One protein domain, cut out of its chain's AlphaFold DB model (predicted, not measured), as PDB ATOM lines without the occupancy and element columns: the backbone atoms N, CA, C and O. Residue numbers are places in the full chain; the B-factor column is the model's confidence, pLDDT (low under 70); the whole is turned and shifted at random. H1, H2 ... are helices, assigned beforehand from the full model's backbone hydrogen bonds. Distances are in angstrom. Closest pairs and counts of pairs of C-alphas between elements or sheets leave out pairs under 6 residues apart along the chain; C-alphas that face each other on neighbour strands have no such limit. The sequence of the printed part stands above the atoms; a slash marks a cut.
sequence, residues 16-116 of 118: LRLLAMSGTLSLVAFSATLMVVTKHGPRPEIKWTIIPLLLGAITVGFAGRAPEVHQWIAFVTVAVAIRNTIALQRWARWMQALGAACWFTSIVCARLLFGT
ATOM      1  N   LEU A  16       4.192  19.749 -34.211       72.31
ATOM      2  CA  LEU A  16       5.483  19.249 -34.732       72.31
ATOM      3  C   LEU A  16       6.542  20.351 -34.871       72.31
ATOM      4  O   LEU A  16       7.722  20.140 -34.592       72.31
ATOM      5  N   ARG A  17       6.126  21.547 -35.293       74.62
ATOM      6  CA  ARG A  17       7.021  22.702 -35.415       74.62
ATOM      7  C   ARG A  17       7.363  23.268 -34.040       74.62
ATOM      8  O   ARG A  17       8.527  23.577 -33.811       74.62
ATOM      9  N   LEU A  18       6.406  23.307 -33.106       76.19
ATOM     10  CA  LEU A  18       6.671  23.636 -31.700       76.19
ATOM     11  C   LEU A  18       7.654  22.649 -31.056       76.19
ATOM     12  O   LEU A  18       8.588  23.087 -30.385       76.19
ATOM     13  N   LEU A  19       7.505  21.345 -31.306       80.31
ATOM     14  CA  LEU A  19       8.452  20.314 -30.870       80.31
ATOM     15  C   LEU A  19       9.870  20.596 -31.394       80.31
ATOM     16  O   LEU A  19      10.822  20.671 -30.617       80.31
ATOM     17  N   ALA A  20      10.007  20.802 -32.706       79.06
ATOM     18  CA  ALA A  20      11.303  21.068 -33.324       79.06
ATOM     19  C   ALA A  20      11.922  22.382 -32.815       79.06
ATOM     20  O   ALA A  20      13.077  22.393 -32.400       79.06
ATOM     21  N   MET A  21      11.149  23.475 -32.777       82.94
ATOM     22  CA  MET A  21      11.622  24.788 -32.326       82.94
ATOM     23  C   MET A  21      12.040  24.770 -30.856       82.94
ATOM     24  O   MET A  21      13.101  25.294 -30.524       82.94
ATOM     25  N   SER A  22      11.247  24.152 -29.980       85.38
ATOM     26  CA  SER A  22      11.572  24.050 -28.554       85.38
ATOM     27  C   SER A  22      12.816  23.186 -28.320       85.38
ATOM     28  O   SER A  22      13.721  23.620 -27.607       85.38
ATOM     29  N   GLY A  23      12.942  22.046 -29.009       84.44
ATOM     30  CA  GLY A  23      14.160  21.230 -29.001       84.44
ATOM     31  C   GLY A  23      15.399  21.996 -29.490       84.44
ATOM     32  O   GLY A  23      16.437  22.008 -28.823       84.44
ATOM     33  N   THR A  24      15.298  22.715 -30.610       86.81
ATOM     34  CA  THR A  24      16.407  23.530 -31.130       86.81
ATOM     35  C   THR A  24      16.790  24.650 -30.164       86.81
ATOM     36  O   THR A  24      17.972  24.806 -29.855       86.81
ATOM     37  N   LEU A  25      15.814  25.391 -29.630       87.81
ATOM     38  CA  LEU A  25      16.058  26.469 -28.668       87.81
ATOM     39  C   LEU A  25      16.752  25.958 -27.407       87.81
ATOM     40  O   LEU A  25      17.681  26.603 -26.919       87.81
ATOM     41  N   SER A  26      16.374  24.779 -26.916       89.06
ATOM     42  CA  SER A  26      17.052  24.181 -25.767       89.06
ATOM     43  C   SER A  26      18.514  23.820 -26.039       89.06
ATOM     44  O   SER A  26      19.376  24.132 -25.217       89.06
ATOM     45  N   LEU A  27      18.834  23.254 -27.208       89.06
ATOM     46  CA  LEU A  27      20.221  22.953 -27.587       89.06
ATOM     47  C   LEU A  27      21.058  24.225 -27.754       89.06
ATOM     48  O   LEU A  27      22.215  24.264 -27.324       89.06
ATOM     49  N   VAL A  28      20.475  25.280 -28.328       91.62
ATOM     50  CA  VAL A  28      21.119  26.596 -28.431       91.62
ATOM     51  C   VAL A  28      21.393  27.164 -27.040       91.62
ATOM     52  O   VAL A  28      22.508  27.609 -26.775       91.62
ATOM     53  N   ALA A  29      20.426  27.094 -26.127       90.00
ATOM     54  CA  ALA A  29      20.571  27.602 -24.768       90.00
ATOM     55  C   ALA A  29      21.633  26.828 -23.959       90.00
ATOM     56  O   ALA A  29      22.475  27.434 -23.286       90.00
ATOM     57  N   PHE A  30      21.672  25.496 -24.078       90.62
ATOM     58  CA  PHE A  30      22.728  24.674 -23.475       90.62
ATOM     59  C   PHE A  30      24.107  24.990 -24.067       90.62
ATOM     60  O   PHE A  30      25.076  25.126 -23.318       90.62
ATOM     61  N   SER A  31      24.195  25.184 -25.384       90.69
ATOM     62  CA  SER A  31      25.447  25.548 -26.063       90.69
ATOM     63  C   SER A  31      25.942  26.931 -25.640       90.69
ATOM     64  O   SER A  31      27.119  27.100 -25.328       90.69
ATOM     65  N   ALA A  32      25.045  27.914 -25.568       88.50
ATOM     66  CA  ALA A  32      25.347  29.266 -25.110       88.50
ATOM     67  C   ALA A  32      25.842  29.272 -23.655       88.50
ATOM     68  O   ALA A  32      26.838  29.924 -23.333       88.50
ATOM     69  N   THR A  33      25.195  28.484 -22.790       87.31
ATOM     70  CA  THR A  33      25.654  28.277 -21.409       87.31
ATOM     71  C   THR A  33      27.062  27.690 -21.399       87.31
ATOM     72  O   THR A  33      27.934  28.209 -20.703       87.31
ATOM     73  N   LEU A  34      27.310  26.647 -22.197       89.88
ATOM     74  CA  LEU A  34      28.621  26.016 -22.281       89.88
ATOM     75  C   LEU A  34      29.703  27.010 -22.718       89.88
ATOM     76  O   LEU A  34      30.739  27.057 -22.069       89.88
ATOM     77  N   MET A  35      29.458  27.838 -23.740       88.12
ATOM     78  CA  MET A  35      30.415  28.861 -24.193       88.12
ATOM     79  C   MET A  35      30.776  29.868 -23.092       88.12
ATOM     80  O   MET A  35      31.922  30.307 -22.994       88.12
ATOM     81  N   VAL A  36      29.814  30.244 -22.249       85.62
ATOM     82  CA  VAL A  36      30.073  31.180 -21.148       85.62
ATOM     83  C   VAL A  36      30.808  30.511 -19.993       85.62
ATOM     84  O   VAL A  36      31.747  31.096 -19.450       85.62
ATOM     85  N   VAL A  37      30.443  29.276 -19.654       85.50
ATOM     86  CA  VAL A  37      31.108  28.513 -18.588       85.50
ATOM     87  C   VAL A  37      32.521  28.089 -19.002       85.50
ATOM     88  O   VAL A  37      33.417  28.106 -18.167       85.50
ATOM     89  N   THR A  38      32.783  27.780 -20.275       87.06
ATOM     90  CA  THR A  38      34.148  27.478 -20.749       87.06
ATOM     91  C   THR A  38      35.049  28.704 -20.759       87.06
ATOM     92  O   THR A  38      36.249  28.575 -20.521       87.06
ATOM     93  N   LYS A  39      34.486  29.891 -21.007       84.75
ATOM     94  CA  LYS A  39      35.244  31.146 -21.041       84.75
ATOM     95  C   LYS A  39      35.547  31.707 -19.647       84.75
ATOM     96  O   LYS A  39      36.566  32.371 -19.478       84.75
ATOM     97  N   HIS A  40      34.674  31.474 -18.664       78.31
ATOM     98  CA  HIS A  40      34.736  32.165 -17.368       78.31
ATOM     99  C   HIS A  40      34.613  31.260 -16.132       78.31
ATOM    100  O   HIS A  40      34.766  31.750 -15.015       78.31
ATOM    101  N   GLY A  41      34.316  29.971 -16.302       73.31
ATOM    102  CA  GLY A  41      33.995  29.055 -15.211       73.31
ATOM    103  C   GLY A  41      35.132  28.093 -14.839       73.31
ATOM    104  O   GLY A  41      36.024  27.805 -15.644       73.31
ATOM    105  N   PRO A  42      35.108  27.546 -13.614       75.38
ATOM    106  CA  PRO A  42      36.040  26.514 -13.186       75.38
ATOM    107  C   PRO A  42      35.773  25.187 -13.926       75.38
ATOM    108  O   PRO A  42      34.633  24.825 -14.228       75.38
ATOM    109  N   ARG A  43      36.831  24.399 -14.182       76.50
ATOM    110  CA  ARG A  43      36.760  23.113 -14.920       76.50
ATOM    111  C   ARG A  43      35.647  22.140 -14.471       76.50
ATOM    112  O   ARG A  43      35.104  21.457 -15.343       76.50
ATOM    113  N   PRO A  44      35.288  22.019 -13.176       78.62
ATOM    114  CA  PRO A  44      34.185  21.164 -12.744       78.62
ATOM    115  C   PRO A  44      32.827  21.591 -13.314       78.62
ATOM    116  O   PRO A  44      32.038  20.732 -13.700       78.62
ATOM    117  N   GLU A  45      32.557  22.893 -13.420       77.50
ATOM    118  CA  GLU A  45      31.292  23.405 -13.961       77.50
ATOM    119  C   GLU A  45      31.172  23.120 -15.455       77.50
ATOM    120  O   GLU A  45      30.105  22.719 -15.917       77.50
ATOM    121  N   ILE A  46      32.280  23.207 -16.199       80.56
ATOM    122  CA  ILE A  46      32.319  22.856 -17.624       80.56
ATOM    123  C   ILE A  46      31.825  21.420 -17.831       80.56
ATOM    124  O   ILE A  46      30.932  21.192 -18.646       80.56
ATOM    125  N   LYS A  47      32.335  20.459 -17.045       84.00
ATOM    126  CA  LYS A  47      31.926  19.044 -17.147       84.00
ATOM    127  C   LYS A  47      30.421  18.880 -16.958       84.00
ATOM    128  O   LYS A  47      29.772  18.230 -17.770       84.00
ATOM    129  N   TRP A  48      29.861  19.509 -15.927       82.81
ATOM    130  CA  TRP A  48      28.428  19.430 -15.645       82.81
ATOM    131  C   TRP A  48      27.562  20.130 -16.697       82.81
ATOM    132  O   TRP A  48      26.438  19.697 -16.942       82.81
ATOM    133  N   THR A  49      28.083  21.168 -17.351       84.50
ATOM    134  CA  THR A  49      27.358  21.936 -18.377       84.50
ATOM    135  C   THR A  49      27.341  21.230 -19.737       84.50
ATOM    136  O   THR A  49      26.395  21.402 -20.501       84.50
ATOM    137  N   ILE A  50      28.339  20.387 -20.023       88.94
ATOM    138  CA  ILE A  50      28.393  19.555 -21.239       88.94
ATOM    139  C   ILE A  50      27.335  18.443 -21.210       88.94
ATOM    140  O   ILE A  50      26.769  18.103 -22.247       88.94
ATOM    141  N   ILE A  51      27.044  17.882 -20.033       89.75
ATOM    142  CA  ILE A  51      26.134  16.735 -19.879       89.75
ATOM    143  C   ILE A  51      24.751  16.969 -20.516       89.75
ATOM    144  O   ILE A  51      24.373  16.158 -21.358       89.75
ATOM    145  N   PRO A  52      23.990  18.038 -20.205       87.75
ATOM    146  CA  PRO A  52      22.665  18.231 -20.796       87.75
ATOM    147  C   PRO A  52      22.719  18.459 -22.313       87.75
ATOM    148  O   PRO A  52      21.798  18.058 -23.017       87.75
ATOM    149  N   LEU A  53      23.811  19.026 -22.839       88.19
ATOM    150  CA  LEU A  53      24.008  19.166 -24.283       88.19
ATOM    151  C   LEU A  53      24.182  17.797 -24.961       88.19
ATOM    152  O   LEU A  53      23.531  17.523 -25.968       88.19
ATOM    153  N   LEU A  54      25.026  16.928 -24.393       89.12
ATOM    154  CA  LEU A  54      25.243  15.576 -24.916       89.12
ATOM    155  C   LEU A  54      23.987  14.716 -24.790       89.12
ATOM    156  O   LEU A  54      23.595  14.071 -25.759       89.12
ATOM    157  N   LEU A  55      23.333  14.728 -23.625       88.81
ATOM    158  CA  LEU A  55      22.098  13.974 -23.414       88.81
ATOM    159  C   LEU A  55      20.986  14.462 -24.348       88.81
ATOM    160  O   LEU A  55      20.288  13.636 -24.934       88.81
ATOM    161  N   GLY A  56      20.874  15.774 -24.570       84.25
ATOM    162  CA  GLY A  56      19.940  16.332 -25.542       84.25
ATOM    163  C   GLY A  56      20.217  15.846 -26.968       84.25
ATOM    164  O   GLY A  56      19.318  15.339 -27.637       84.25
ATOM    165  N   ALA A  57      21.472  15.900 -27.423       84.06
ATOM    166  CA  ALA A  57      21.857  15.406 -28.749       84.06
ATOM    167  C   ALA A  57      21.609  13.894 -28.917       84.06
ATOM    168  O   ALA A  57      21.080  13.461 -29.943       84.06
ATOM    169  N   ILE A  58      21.929  13.092 -27.895       84.56
ATOM    170  CA  ILE A  58      21.650  11.649 -27.871       84.56
ATOM    171  C   ILE A  58      20.140  11.406 -27.951       84.56
ATOM    172  O   ILE A  58      19.696  10.570 -28.731       84.56
ATOM    173  N   THR A  59      19.341  12.164 -27.200       80.12
ATOM    174  CA  THR A  59      17.876  12.037 -27.207       80.12
ATOM    175  C   THR A  59      17.297  12.265 -28.603       80.12
ATOM    176  O   THR A  59      16.413  11.516 -29.026       80.12
ATOM    177  N   VAL A  60      17.830  13.244 -29.346       73.81
ATOM    178  CA  VAL A  60      17.464  13.492 -30.751       73.81
ATOM    179  C   VAL A  60      17.891  12.327 -31.650       73.81
ATOM    180  O   VAL A  60      17.098  11.873 -32.467       73.81
ATOM    181  N   GLY A  61      19.104  11.792 -31.476       69.06
ATOM    182  CA  GLY A  61      19.602  10.655 -32.264       69.06
ATOM    183  C   GLY A  61      18.880   9.324 -32.002       69.06
ATOM    184  O   GLY A  61      18.847   8.457 -32.875       69.06
ATOM    185  N   PHE A  62      18.285   9.161 -30.817       68.25
ATOM    186  CA  PHE A  62      17.503   7.981 -30.424       68.25
ATOM    187  C   PHE A  62      15.992   8.134 -30.636       68.25
ATOM    188  O   PHE A  62      15.252   7.168 -30.418       68.25
ATOM    189  N   ALA A  63      15.522   9.311 -31.061       62.97
ATOM    190  CA  ALA A  63      14.111   9.559 -31.332       62.97
ATOM    191  C   ALA A  63      13.598   8.567 -32.396       62.97
ATOM    192  O   ALA A  63      13.962   8.646 -33.566       62.97
ATOM    193  N   GLY A  64      12.793   7.588 -31.968       59.22
ATOM    194  CA  GLY A  64      12.169   6.575 -32.830       59.22
ATOM    195  C   GLY A  64      12.709   5.143 -32.709       59.22
ATOM    196  O   GLY A  64      12.058   4.234 -33.212       59.22
ATOM    197  N   ARG A  65      13.842   4.896 -32.030       66.00
ATOM    198  CA  ARG A  65      14.388   3.523 -31.876       66.00
ATOM    199  C   ARG A  65      13.997   2.837 -30.570       66.00
ATOM    200  O   ARG A  65      13.813   1.627 -30.551       66.00
ATOM    201  N   ALA A  66      13.896   3.599 -29.482       71.62
ATOM    202  CA  ALA A  66      13.574   3.082 -28.155       71.62
ATOM    203  C   ALA A  66      12.832   4.161 -27.338       71.62
ATOM    204  O   ALA A  66      13.480   5.033 -26.752       71.62
ATOM    205  N   PRO A  67      11.486   4.150 -27.312       68.19
ATOM    206  CA  PRO A  67      10.696   5.217 -26.690       68.19
ATOM    207  C   PRO A  67      10.905   5.319 -25.172       68.19
ATOM    208  O   PRO A  67      10.917   6.424 -24.633       68.19
ATOM    209  N   GLU A  68      11.133   4.199 -24.485       76.12
ATOM    210  CA  GLU A  68      11.400   4.173 -23.039       76.12
ATOM    211  C   GLU A  68      12.762   4.795 -22.698       76.12
ATOM    212  O   GLU A  68      12.869   5.658 -21.826       76.12
ATOM    213  N   VAL A  69      13.801   4.426 -23.456       77.06
ATOM    214  CA  VAL A  69      15.156   4.976 -23.304       77.06
ATOM    215  C   VAL A  69      15.164   6.474 -23.613       77.06
ATOM    216  O   VAL A  69      15.772   7.249 -22.878       77.06
ATOM    217  N   HIS A  70      14.439   6.906 -24.650       74.94
ATOM    218  CA  HIS A  70      14.290   8.322 -24.990       74.94
ATOM    219  C   HIS A  70      13.708   9.129 -23.821       74.94
ATOM    220  O   HIS A  70      14.250  10.173 -23.468       74.94
ATOM    221  N   GLN A  71      12.641   8.642 -23.183       77.62
ATOM    222  CA  GLN A  71      12.006   9.338 -22.058       77.62
ATOM    223  C   GLN A  71      12.916   9.423 -20.836       77.62
ATOM    224  O   GLN A  71      12.978  10.470 -20.190       77.62
ATOM    225  N   TRP A  72      13.649   8.349 -20.544       83.88
ATOM    226  CA  TRP A  72      14.595   8.337 -19.436       83.88
ATOM    227  C   TRP A  72      15.730   9.345 -19.656       83.88
ATOM    228  O   TRP A  72      15.972  10.192 -18.797       83.88
ATOM    229  N   ILE A  73      16.367   9.338 -20.834       86.81
ATOM    230  CA  ILE A  73      17.443  10.290 -21.171       86.81
ATOM    231  C   ILE A  73      16.911  11.730 -21.170       86.81
ATOM    232  O   ILE A  73      17.570  12.639 -20.654       86.81
ATOM    233  N   ALA A  74      15.702  11.946 -21.689       85.25
ATOM    234  CA  ALA A  74      15.079  13.260 -21.702       85.25
ATOM    235  C   ALA A  74      14.822  13.781 -20.275       85.25
ATOM    236  O   ALA A  74      15.105  14.947 -19.992       85.25
ATOM    237  N   PHE A  75      14.377  12.920 -19.355       87.12
ATOM    238  CA  PHE A  75      14.214  13.264 -17.942       87.12
ATOM    239  C   PHE A  75      15.553  13.583 -17.263       87.12
ATOM    240  O   PHE A  75      15.674  14.607 -16.587       87.12
ATOM    241  N   VAL A  76      16.586  12.762 -17.492       89.56
ATOM    242  CA  VAL A  76      17.935  13.024 -16.959       89.56
ATOM    243  C   VAL A  76      18.473  14.363 -17.477       89.56
ATOM    244  O   VAL A  76      19.053  15.128 -16.706       89.56
ATOM    245  N   THR A  77      18.220  14.700 -18.745       90.19
ATOM    246  CA  THR A  77      18.602  15.994 -19.339       90.19
ATOM    247  C   THR A  77      18.001  17.165 -18.557       90.19
ATOM    248  O   THR A  77      18.725  18.096 -18.199       90.19
ATOM    249  N   VAL A  78      16.706  17.096 -18.225       88.88
ATOM    250  CA  VAL A  78      16.019  18.126 -17.426       88.88
ATOM    251  C   VAL A  78      16.582  18.195 -16.008       88.88
ATOM    252  O   VAL A  78      16.900  19.286 -15.537       88.88
ATOM    253  N   ALA A  79      16.763  17.057 -15.335       89.62
ATOM    254  CA  ALA A  79      17.285  17.022 -13.969       89.62
ATOM    255  C   ALA A  79      18.681  17.662 -13.872       89.62
ATOM    256  O   ALA A  79      18.948  18.477 -12.982       89.62
ATOM    257  N   VAL A  80      19.564  17.355 -14.828       90.25
ATOM    258  CA  VAL A  80      20.903  17.950 -14.886       90.25
ATOM    259  C   VAL A  80      20.838  19.440 -15.238       90.25
ATOM    260  O   VAL A  80      21.571  20.234 -14.645       90.25
ATOM    261  N   ALA A  81      19.950  19.855 -16.146       88.81
ATOM    262  CA  ALA A  81      19.762  21.268 -16.479       88.81
ATOM    263  C   ALA A  81      19.246  22.089 -15.276       88.81
ATOM    264  O   ALA A  81      19.751  23.184 -15.015       88.81
ATOM    265  N   ILE A  82      18.328  21.539 -14.474       89.06
ATOM    266  CA  ILE A  82      17.850  22.158 -13.225       89.06
ATOM    267  C   ILE A  82      18.990  22.272 -12.208       89.06
ATOM    268  O   ILE A  82      19.227  23.353 -11.667       89.06
ATOM    269  N   ARG A  83      19.760  21.198 -11.995       91.38
ATOM    270  CA  ARG A  83      20.958  21.239 -11.139       91.38
ATOM    271  C   ARG A  83      21.918  22.345 -11.586       91.38
ATOM    272  O   ARG A  83      22.398  23.122 -10.761       91.38
ATOM    273  N   ASN A  84      22.185  22.442 -12.886       86.94
ATOM    274  CA  ASN A  84      23.063  23.471 -13.439       86.94
ATOM    275  C   ASN A  84      22.476  24.877 -13.279       86.94
ATOM    276  O   ASN A  84      23.223  25.813 -13.027       86.94
ATOM    277  N   THR A  85      21.155  25.031 -13.342       87.69
ATOM    278  CA  THR A  85      20.481  26.308 -13.064       87.69
ATOM    279  C   THR A  85      20.754  26.778 -11.630       87.69
ATOM    280  O   THR A  85      21.033  27.955 -11.406       87.69
ATOM    281  N   ILE A  86      20.738  25.860 -10.659       88.00
ATOM    282  CA  ILE A  86      21.034  26.170  -9.252       88.00
ATOM    283  C   ILE A  86      22.520  26.516  -9.068       88.00
ATOM    284  O   ILE A  86      22.851  27.471  -8.367       88.00
ATOM    285  N   ALA A  87      23.410  25.756  -9.713       84.94
ATOM    286  CA  ALA A  87      24.856  25.903  -9.560       84.94
ATOM    287  C   ALA A  87      25.431  27.138 -10.278       84.94
ATOM    288  O   ALA A  87      26.384  27.744  -9.795       84.94
ATOM    289  N   LEU A  88      24.868  27.522 -11.426       87.00
ATOM    290  CA  LEU A  88      25.367  28.631 -12.235       87.00
ATOM    291  C   LEU A  88      24.848  29.984 -11.733       87.00
ATOM    292  O   LEU A  88      23.818  30.092 -11.061       87.00
ATOM    293  N   GLN A  89      25.554  31.054 -12.103       84.38
ATOM    294  CA  GLN A  89      25.166  32.426 -11.781       84.38
ATOM    295  C   GLN A  89      24.865  33.267 -13.027       84.38
ATOM    296  O   GLN A  89      25.313  32.977 -14.138       84.38
ATOM    297  N   ARG A  90      24.128  34.365 -12.807       87.31
ATOM    298  CA  ARG A  90      23.873  35.431 -13.788       87.31
ATOM    299  C   ARG A  90      23.278  34.883 -15.093       87.31
ATOM    300  O   ARG A  90      22.308  34.136 -15.074       87.31
ATOM    301  N   TRP A  91      23.839  35.277 -16.230       86.38
ATOM    302  CA  TRP A  91      23.337  34.948 -17.559       86.38
ATOM    303  C   TRP A  91      23.339  33.440 -17.856       86.38
ATOM    304  O   TRP A  91      22.384  32.935 -18.439       86.38
ATOM    305  N   ALA A  92      24.349  32.698 -17.382       85.31
ATOM    306  CA  ALA A  92      24.439  31.249 -17.584       85.31
ATOM    307  C   ALA A  92      23.304  30.487 -16.872       85.31
ATOM    308  O   ALA A  92      22.791  29.504 -17.401       85.31
ATOM    309  N   ARG A  93      22.846  30.983 -15.713       88.56
ATOM    310  CA  ARG A  93      21.652  30.458 -15.032       88.56
ATOM    311  C   ARG A  93      20.398  30.626 -15.882       88.56
ATOM    312  O   ARG A  93      19.646  29.672 -16.041       88.56
ATOM    313  N   TRP A  94      20.173  31.826 -16.418       89.50
ATOM    314  CA  TRP A  94      18.987  32.118 -17.226       89.50
ATOM    315  C   TRP A  94      18.947  31.289 -18.508       89.50
ATOM    316  O   TRP A  94      17.896  30.754 -18.850       89.50
ATOM    317  N   MET A  95      20.094  31.120 -19.170       88.50
ATOM    318  CA  MET A  95      20.199  30.261 -20.350       88.50
ATOM    319  C   MET A  95      19.947  28.790 -20.010       88.50
ATOM    320  O   MET A  95      19.240  28.119 -20.757       88.50
ATOM    321  N   GLN A  96      20.422  28.293 -18.865       88.62
ATOM    322  CA  GLN A  96      20.089  26.927 -18.461       88.62
ATOM    323  C   GLN A  96      18.615  26.733 -18.105       88.62
ATOM    324  O   GLN A  96      18.008  25.756 -18.536       88.62
ATOM    325  N   ALA A  97      18.018  27.680 -17.382       89.12
ATOM    326  CA  ALA A  97      16.596  27.634 -17.055       89.12
ATOM    327  C   ALA A  97      15.729  27.640 -18.324       89.12
ATOM    328  O   ALA A  97      14.809  26.832 -18.453       89.12
ATOM    329  N   LEU A  98      16.064  28.507 -19.287       91.31
ATOM    330  CA  LEU A  98      15.405  28.558 -20.589       91.31
ATOM    331  C   LEU A  98      15.573  27.236 -21.344       91.31
ATOM    332  O   LEU A  98      14.595  26.685 -21.842       91.31
ATOM    333  N   GLY A  99      16.796  26.703 -21.386       88.50
ATOM    334  CA  GLY A  99      17.080  25.424 -22.025       88.50
ATOM    335  C   GLY A  99      16.272  24.278 -21.421       88.50
ATOM    336  O   GLY A  99      15.666  23.506 -22.159       88.50
ATOM    337  N   ALA A 100      16.181  24.216 -20.092       91.44
ATOM    338  CA  ALA A 100      15.374  23.229 -19.380       91.44
ATOM    339  C   ALA A 100      13.876  23.361 -19.702       91.44
ATOM    340  O   ALA A 100      13.225  22.358 -19.988       91.44
ATOM    341  N   ALA A 101      13.334  24.583 -19.702       90.50
ATOM    342  CA  ALA A 101      11.922  24.837 -19.996       90.50
ATOM    343  C   ALA A 101      11.557  24.489 -21.450       90.50
ATOM    344  O   ALA A 101      10.547  23.825 -21.701       90.50
ATOM    345  N   CYS A 102      12.399  24.883 -22.409       89.56
ATOM    346  CA  CYS A 102      12.232  24.532 -23.817       89.56
ATOM    347  C   CYS A 102      12.339  23.015 -24.030       89.56
ATOM    348  O   CYS A 102      11.514  22.436 -24.735       89.56
ATOM    349  N   TRP A 103      13.287  22.353 -23.363       89.75
ATOM    350  CA  TRP A 103      13.445  20.903 -23.444       89.75
ATOM    351  C   TRP A 103      12.233  20.168 -22.858       89.75
ATOM    352  O   TRP A 103      11.700  19.253 -23.479       89.75
ATOM    353  N   PHE A 104      11.736  20.604 -21.699       88.38
ATOM    354  CA  PHE A 104      10.526  20.047 -21.092       88.38
ATOM    355  C   PHE A 104       9.301  20.214 -22.000       88.38
ATOM    356  O   PHE A 104       8.558  19.259 -22.219       88.38
ATOM    357  N   THR A 105       9.129  21.401 -22.589       86.44
ATOM    358  CA  THR A 105       8.055  21.670 -23.557       86.44
ATOM    359  C   THR A 105       8.149  20.728 -24.757       86.44
ATOM    360  O   THR A 105       7.145  20.135 -25.147       86.44
ATOM    361  N   SER A 106       9.358  20.515 -25.286       84.00
ATOM    362  CA  SER A 106       9.623  19.556 -26.363       84.00
ATOM    363  C   SER A 106       9.189  18.135 -25.982       84.00
ATOM    364  O   SER A 106       8.437  17.501 -26.719       84.00
ATOM    365  N   ILE A 107       9.544  17.654 -24.784       83.62
ATOM    366  CA  ILE A 107       9.122  16.328 -24.292       83.62
ATOM    367  C   ILE A 107       7.594  16.217 -24.213       83.62
ATOM    368  O   ILE A 107       7.029  15.209 -24.640       83.62
ATOM    369  N   VAL A 108       6.919  17.234 -23.671       84.00
ATOM    370  CA  VAL A 108       5.452  17.245 -23.553       84.00
ATOM    371  C   VAL A 108       4.807  17.221 -24.938       84.00
ATOM    372  O   VAL A 108       3.928  16.397 -25.179       84.00
ATOM    373  N   CYS A 109       5.281  18.044 -25.878       80.44
ATOM    374  CA  CYS A 109       4.810  18.020 -27.262       80.44
ATOM    375  C   CYS A 109       5.044  16.652 -27.919       80.44
ATOM    376  O   CYS A 109       4.139  16.137 -28.571       80.44
ATOM    377  N   ALA A 110       6.207  16.030 -27.710       77.50
ATOM    378  CA  ALA A 110       6.504  14.696 -28.230       77.50
ATOM    379  C   ALA A 110       5.548  13.644 -27.653       77.50
ATOM    380  O   ALA A 110       5.030  12.808 -28.388       77.50
ATOM    381  N   ARG A 111       5.261  13.699 -26.347       77.56
ATOM    382  CA  ARG A 111       4.295  12.802 -25.699       77.56
ATOM    383  C   ARG A 111       2.869  13.013 -26.195       77.56
ATOM    384  O   ARG A 111       2.176  12.028 -26.399       77.56
ATOM    385  N   LEU A 112       2.432  14.251 -26.405       79.31
ATOM    386  CA  LEU A 112       1.094  14.532 -26.934       79.31
ATOM    387  C   LEU A 112       0.943  14.076 -28.392       79.31
ATOM    388  O   LEU A 112      -0.127  13.621 -28.777       79.31
ATOM    389  N   LEU A 113       2.009  14.179 -29.188       72.75
ATOM    390  CA  LEU A 113       2.017  13.786 -30.600       72.75
ATOM    391  C   LEU A 113       2.143  12.278 -30.823       72.75
ATOM    392  O   LEU A 113       1.534  11.744 -31.744       72.75
ATOM    393  N   PHE A 114       2.974  11.609 -30.022       72.69
ATOM    394  CA  PHE A 114       3.376  10.217 -30.251       72.69
ATOM    395  C   PHE A 114       2.924   9.257 -29.142       72.69
ATOM    396  O   PHE A 114       3.155   8.058 -29.237       72.69
ATOM    397  N   GLY A 115       2.318   9.761 -28.064       60.84
ATOM    398  CA  GLY A 115       1.900   8.972 -26.901       60.84
ATOM    399  C   GLY A 115       0.446   8.495 -26.923       60.84
ATOM    400  O   GLY A 115       0.044   7.822 -25.982       60.84
ATOM    401  N   THR A 116      -0.342   8.822 -27.952       50.28
ATOM    402  CA  THR A 116      -1.747   8.387 -28.097       50.28
ATOM    403  C   THR A 116      -1.921   7.110 -28.928       50.28
ATOM    404  O   THR A 116      -3.049   6.717 -29.195       50.28
TER     405      THR A 116
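Overview. This is residues 16 to 116 of the 118 residues of an uncharacterized protein of Myxococcales bacterium (UniProt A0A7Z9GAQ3). Four helices stand side by side in an up-and-down bundle, each running against the one before it, and together they make a rod. Going round the bundle, H1, H2, H3 and H4 form a ring in which H4 packs back on H1. The printed part has 101 residues with four named helices, H1 to H4 in chain order, and no named strand; the class is all helix. The whole is compact, with a radius of gyration of the C-alphas of 13.2 A and spans of 44 by 22 by 18 A.

Arrangement. H1, residues 16 to 40, touches H4, residues 90 to 114, at a shallow tilt of 24 degrees, opposite ways; their closest C-alphas, of Ser 26 and Gly 99, are 3.9 A apart. With residues 27 to 38 alone, H1 touches H2, residues 43 to 61, at a shallow tilt of 20 degrees, opposite ways; the closest C-alphas are those of Phe 30 and Leu 53, 5.7 A. H2 forms a helical hairpin with H3, residues 67 to 87, at 26 degrees, closest at the C-alphas of Pro 52 and Thr 77, 4.9 A. H3 and H4 touch at 19 degrees, with the C-alphas of Thr 85 and Arg 93 closest at 4.7 A. H2 and H4 are near each other; H1 and H3 are only just apart, 8.3 A at the closest. Every O i to N i+4 pair is within hydrogen-bond range in H1, H3 and H4, and 12 of 15 in H2.

Along the chain. H1 begins at C-alpha 16 (5.483, 19.249, -34.732) and, like H4, measures 36.4 A. H2 measures 27.4 A and H3 30.4 A. H4 ends at C-alpha 114 (3.376, 10.217, -30.251).

Size, cuts and confidence. The C-alphas of His 40 and Thr 116, the two farthest apart, are 44.8 A apart. The printed part has no cut, and its three links are tight. Residues 61 to 65, 67 and 115 to 116 have pLDDT under 70.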